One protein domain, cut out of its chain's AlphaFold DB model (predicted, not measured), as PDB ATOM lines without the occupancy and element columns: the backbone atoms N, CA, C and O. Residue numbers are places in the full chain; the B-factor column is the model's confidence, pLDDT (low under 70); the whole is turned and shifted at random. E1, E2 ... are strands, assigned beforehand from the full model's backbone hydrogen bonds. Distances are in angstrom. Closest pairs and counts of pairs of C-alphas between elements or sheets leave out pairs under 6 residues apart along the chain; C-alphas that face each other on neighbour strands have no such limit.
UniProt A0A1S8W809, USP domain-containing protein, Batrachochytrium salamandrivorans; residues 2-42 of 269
ATOM      1  N   VAL A   2     -15.416 -88.642  78.785       78.06
ATOM      2  CA  VAL A   2     -15.703 -87.901  77.559       78.06
ATOM      3  C   VAL A   2     -15.720 -86.437  77.963       78.06
ATOM      4  O   VAL A   2     -16.452 -86.099  78.898       78.06
ATOM      5  N   ASP A   3     -14.907 -85.610  77.316       86.94
ATOM      6  CA  ASP A   3     -14.815 -84.195  77.655       86.94
ATOM      7  C   ASP A   3     -15.807 -83.418  76.786       86.94
ATOM      8  O   ASP A   3     -15.732 -83.384  75.557       86.94
ATOM      9  N   THR A   4     -16.794 -82.813  77.443       93.25
ATOM     10  CA  THR A   4     -17.854 -82.050  76.780       93.25
ATOM     11  C   THR A   4     -17.764 -80.579  77.147       93.25
ATOM     12  O   THR A   4     -17.595 -80.241  78.321       93.25
ATOM     13  N   ALA A   5     -17.942 -79.699  76.166       95.12
ATOM     14  CA  ALA A   5     -17.952 -78.257  76.375       95.12
ATOM     15  C   ALA A   5     -19.071 -77.579  75.582       95.12
ATOM     16  O   ALA A   5     -19.266 -77.842  74.396       95.12
ATOM     17  N   TYR A   6     -19.751 -76.628  76.223       95.56
ATOM     18  CA  TYR A   6     -20.711 -75.751  75.559       95.56
ATOM     19  C   TYR A   6     -20.054 -74.420  75.204       95.56
ATOM     20  O   TYR A   6     -19.537 -73.718  76.076       95.56
ATOM     21  N   VAL A   7     -20.091 -74.045  73.924       95.12
ATOM     22  CA  VAL A   7     -19.401 -72.849  73.418       95.12
ATOM     23  C   VAL A   7     -20.349 -71.984  72.599       95.12
ATOM     24  O   VAL A   7     -21.091 -72.479  71.754       95.12
ATOM     25  N   LYS A   8     -20.309 -70.665  72.821       94.75
ATOM     26  CA  LYS A   8     -21.031 -69.692  71.995       94.75
ATOM     27  C   LYS A   8     -20.125 -69.189  70.880       94.75
ATOM     28  O   LYS A   8     -19.068 -68.619  71.154       94.75
ATOM     29  N   ASN A   9     -20.540 -69.354  69.629       91.81
ATOM     30  CA  ASN A   9     -19.801 -68.799  68.504       91.81
ATOM     31  C   ASN A   9     -20.097 -67.286  68.383       91.81
ATOM     32  O   ASN A   9     -21.257 -66.895  68.232       91.81
ATOM     33  N   PRO A  10     -19.070 -66.417  68.431       86.69
ATOM     34  CA  PRO A  10     -19.258 -64.967  68.416       86.69
ATOM     35  C   PRO A  10     -19.731 -64.413  67.063       86.69
ATOM     36  O   PRO A  10     -20.193 -63.277  67.016       86.69
ATOM     37  N   LEU A  11     -19.601 -65.172  65.967       87.50
ATOM     38  CA  LEU A  11     -19.966 -64.718  64.620       87.50
ATOM     39  C   LEU A  11     -21.462 -64.872  64.329       87.50
ATOM     40  O   LEU A  11     -22.041 -64.032  63.645       87.50
ATOM     41  N   ASN A  12     -22.075 -65.948  64.821       90.62
ATOM     42  CA  ASN A  12     -23.475 -66.290  64.544       90.62
ATOM     43  C   ASN A  12     -24.361 -66.310  65.800       90.62
ATOM     44  O   ASN A  12     -25.527 -66.685  65.717       90.62
ATOM     45  N   ASP A  13     -23.799 -65.952  66.955       91.19
ATOM     46  CA  ASP A  13     -24.458 -65.932  68.262       91.19
ATOM     47  C   ASP A  13     -25.128 -67.262  68.668       91.19
ATOM     48  O   ASP A  13     -25.983 -67.298  69.552       91.19
ATOM     49  N   THR A  14     -24.724 -68.373  68.044       95.50
ATOM     50  CA  THR A  14     -25.309 -69.704  68.247       95.50
ATOM     51  C   THR A  14     -24.440 -70.527  69.194       95.50
ATOM     52  O   THR A  14     -23.209 -70.438  69.169       95.50
ATOM     53  N   TRP A  15     -25.082 -71.327  70.042       96.81
ATOM     54  CA  TRP A  15     -24.402 -72.238  70.952       96.81
ATOM     55  C   TRP A  15     -24.154 -73.599  70.308       96.81
ATOM     56  O   TRP A  15     -24.972 -74.092  69.530       96.81
ATOM     57  N   TYR A  16     -23.031 -74.209  70.667       96.81
ATOM     58  CA  TYR A  16     -22.597 -75.514  70.192       96.81
ATOM     59  C   TYR A  16     -22.226 -76.415  71.368       96.81
ATOM     60  O   TYR A  16     -21.656 -75.946  72.351       96.81
ATOM     61  N   ASP A  17     -22.559 -77.694  71.238       96.12
ATOM     62  CA  ASP A  17     -22.083 -78.796  72.066       96.12
ATOM     63  C   ASP A  17     -20.889 -79.449  71.364       96.12
ATOM     64  O   ASP A  17     -21.026 -79.969  70.248       96.12
ATOM     65  N   CYS A  18     -19.722 -79.349  71.991       95.75
ATOM     66  CA  CYS A  18     -18.466 -79.918  71.530       95.75
ATOM     67  C   CYS A  18     -18.147 -81.144  72.388       95.75
ATOM     68  O   CYS A  18     -17.817 -81.005  73.564       95.75
ATOM     69  N   ASN A  19     -18.226 -82.325  71.782       94.12
ATOM     70  CA  ASN A  19     -17.973 -83.608  72.423       94.12
ATOM     71  C   ASN A  19     -16.895 -84.347  71.618       94.12
ATOM     72  O   ASN A  19     -17.210 -85.029  70.633       94.12
ATOM     73  N   ASP A  20     -15.634 -84.121  72.003       92.75
ATOM     74  CA  ASP A  20     -14.387 -84.599  71.390       92.75
ATOM     75  C   ASP A  20     -14.317 -84.466  69.854       92.75
ATOM     76  O   ASP A  20     -13.717 -83.541  69.310       92.75
ATOM     77  N   SER A  21     -14.937 -85.404  69.135       92.69
ATOM     78  CA  SER A  21     -14.931 -85.502  67.668       92.69
ATOM     79  C   SER A  21     -16.174 -84.917  66.992       92.69
ATOM     80  O   SER A  21     -16.242 -84.861  65.763       92.69
ATOM     81  N   SER A  22     -17.165 -84.489  67.774       92.62
ATOM     82  CA  SER A  22     -18.452 -84.018  67.271       92.62
ATOM     83  C   SER A  22     -18.766 -82.607  67.750       92.62
ATOM     84  O   SER A  22     -18.492 -82.236  68.890       92.62
ATOM     85  N   VAL A  23     -19.351 -81.816  66.850       96.44
ATOM     86  CA  VAL A  23     -19.822 -80.460  67.131       96.44
ATOM     87  C   VAL A  23     -21.253 -80.359  66.633       96.44
ATOM     88  O   VAL A  23     -21.509 -80.546  65.440       96.44
ATOM     89  N   SER A  24     -22.192 -80.075  67.533       96.25
ATOM     90  CA  SER A  24     -23.613 -79.961  67.192       96.25
ATOM     91  C   SER A  24     -24.222 -78.662  67.723       96.25
ATOM     92  O   SER A  24     -23.846 -78.206  68.801       96.25
ATOM     93  N   PRO A  25     -25.125 -78.004  66.976       96.50
ATOM     94  CA  PRO A  25     -25.790 -76.801  67.460       96.50
ATOM     95  C   PRO A  25     -26.774 -77.149  68.584       96.50
ATOM     96  O   PRO A  25     -27.539 -78.109  68.476       96.50
ATOM     97  N   ILE A  26     -26.792 -76.341  69.645       96.56
ATOM     98  CA  ILE A  26     -27.649 -76.544  70.817       96.56
ATOM     99  C   ILE A  26     -28.393 -75.259  71.194       96.56
ATOM    100  O   ILE A  26     -27.941 -74.144  70.941       96.56
ATOM    101  N   HIS A  27     -29.575 -75.414  71.792       95.31
ATOM    102  CA  HIS A  27     -30.370 -74.291  72.283       95.31
ATOM    103  C   HIS A  27     -29.883 -73.827  73.660       95.31
ATOM    104  O   HIS A  27     -29.492 -74.651  74.485       95.31
ATOM    105  N   SER A  28     -29.962 -72.523  73.942       93.06
ATOM    106  CA  SER A  28     -29.424 -71.930  75.178       93.06
ATOM    107  C   SER A  28     -30.046 -72.478  76.462       93.06
ATOM    108  O   SER A  28     -29.388 -72.514  77.496       93.06
ATOM    109  N   GLU A  29     -31.294 -72.936  76.396       92.44
ATOM    110  CA  GLU A  29     -32.012 -73.517  77.537       92.44
ATOM    111  C   GLU A  29     -31.382 -74.823  78.035       92.44
ATOM    112  O   GLU A  29     -31.492 -75.146  79.212       92.44
ATOM    113  N   LYS A  30     -30.681 -75.561  77.162       90.69
ATOM    114  CA  LYS A  30     -30.067 -76.855  77.502       90.69
ATOM    115  C   LYS A  30     -28.657 -76.742  78.084       90.69
ATOM    116  O   LYS A  30     -28.055 -77.757  78.404       90.69
ATOM    117  N   ILE A  31     -28.120 -75.530  78.187       90.94
ATOM    118  CA  ILE A  31     -26.728 -75.284  78.597       90.94
ATOM    119  C   ILE A  31     -26.608 -75.218  80.118       90.94
ATOM    120  O   ILE A  31     -25.570 -75.550  80.686       90.94
ATOM    121  N   ILE A  32     -27.681 -74.799  80.788       93.44
ATOM    122  CA  ILE A  32     -27.736 -74.706  82.243       93.44
ATOM    123  C   ILE A  32     -28.031 -76.105  82.778       93.44
ATOM    124  O   ILE A  32     -29.178 -76.543  82.815       93.44
ATOM    125  N   THR A  33     -26.973 -76.816  83.154       93.12
ATOM    126  CA  THR A  33     -27.047 -78.173  83.698       93.12
ATOM    127  C   THR A  33     -26.186 -78.279  84.951       93.12
ATOM    128  O   THR A  33     -25.235 -77.519  85.131       93.12
ATOM    129  N   GLU A  34     -26.491 -79.252  85.805       94.06
ATOM    130  CA  GLU A  34     -25.683 -79.568  86.992       94.06
ATOM    131  C   GLU A  34     -24.293 -80.126  86.633       94.06
ATOM    132  O   GLU A  34     -23.412 -80.189  87.483       94.06
ATOM    133  N   ALA A  35     -24.071 -80.493  85.365       91.81
ATOM    134  CA  ALA A  35     -22.796 -81.005  84.867       91.81
ATOM    135  C   ALA A  35     -21.749 -79.903  84.603       91.81
ATOM    136  O   ALA A  35     -20.625 -80.203  84.197       91.81
ATOM    137  N   ALA A  36     -22.094 -78.626  84.799       92.00
ATOM    138  CA  ALA A  36     -21.179 -77.516  84.561       92.00
ATOM    139  C   ALA A  36     -20.054 -77.477  85.610       92.00
ATOM    140  O   ALA A  36     -20.279 -77.133  86.768       92.00
ATOM    141  N   TYR A  37     -18.826 -77.778  85.180       93.56
ATOM    142  CA  TYR A  37     -17.640 -77.734  86.042       93.56
ATOM    143  C   TYR A  37     -16.860 -76.414  85.932       93.56
ATOM    144  O   TYR A  37     -16.441 -75.845  86.936       93.56
ATOM    145  N   LEU A  38     -16.691 -75.890  84.711       94.31
ATOM    146  CA  LEU A  38     -15.965 -74.645  84.441       94.31
ATOM    147  C   LEU A  38     -16.842 -73.678  83.646       94.31
ATOM    148  O   LEU A  38     -17.469 -74.065  82.661       94.31
ATOM    149  N   LEU A  39     -16.850 -72.406  84.052       94.56
ATOM    150  CA  LEU A  39     -17.611 -71.345  83.393       94.56
ATOM    151  C   LEU A  39     -16.676 -70.221  82.941       94.56
ATOM    152  O   LEU A  39     -15.919 -69.669  83.738       94.56
ATOM    153  N   LEU A  40     -16.758 -69.859  81.660       91.50
ATOM    154  CA  LEU A  40     -15.974 -68.777  81.071       91.50
ATOM    155  C   LEU A  40     -16.886 -67.596  80.728       91.50
ATOM    156  O   LEU A  40     -17.841 -67.734  79.964       91.50
ATOM    157  N   TYR A  41     -16.557 -66.415  81.254       91.19
ATOM    158  CA  TYR A  41     -17.311 -65.185  81.021       91.19
ATOM    159  C   TYR A  41     -16.432 -64.104  80.392       91.19
ATOM    160  O   TYR A  41     -15.351 -63.793  80.887       91.19
ATOM    161  N   ALA A  42     -16.932 -63.480  79.325       84.31
ATOM    162  CA  ALA A  42     -16.301 -62.319  78.706       84.31
ATOM    163  C   ALA A  42     -16.957 -61.015  79.189       84.31
ATOM    164  O   ALA A  42     -18.185 -60.888  79.237       84.31
TER     165      ALA A  42
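Overview. This is residues 2 to 42 of the 269 residues of the protein "USP domain-containing protein" of Batrachochytrium salamandrivorans (UniProt A0A1S8W809). What shape is this? There is little regular structure: a small antiparallel sheet, in the order E1, E2, E3, with a long tail, residues 27 to 42, swinging from the end of E3 round to E1's side. What builds it? Of 41 printed residues, 15 are in these strands, with no named helix: all strand. How large? It is compact, radius of gyration of the C-alphas 10.2 A, spanning 26 by 23 by 18 A.

Along the chain. Where does E1 lie? E1, residues 4 to 8, begins at C-alpha (-17.854, -82.050, 76.780) and spans 13.6 A. What follows? E2 is residues 15 to 19, 13.1 A; E3, residues 22 to 26, 12.4 A, ends at C-alpha (-27.649, -76.544, 70.817).

Arrangement. How do E1 and E2 pair? This hairpin is antiparallel at 158 degrees; N 5 and O 18, 2.9 A apart, are within hydrogen-bond range. And E2 and E3? This hairpin, antiparallel at 151 degrees, has N 17 and O 24 within hydrogen-bond range at 2.8 A, completing a meander, each strand the antiparallel neighbour of the one before.

Size, cuts and confidence. Any cut? The printed part has no cut. Which links are long? No link is long; E2 to E3 is tight. Is confidence low? No printed residue is under 70.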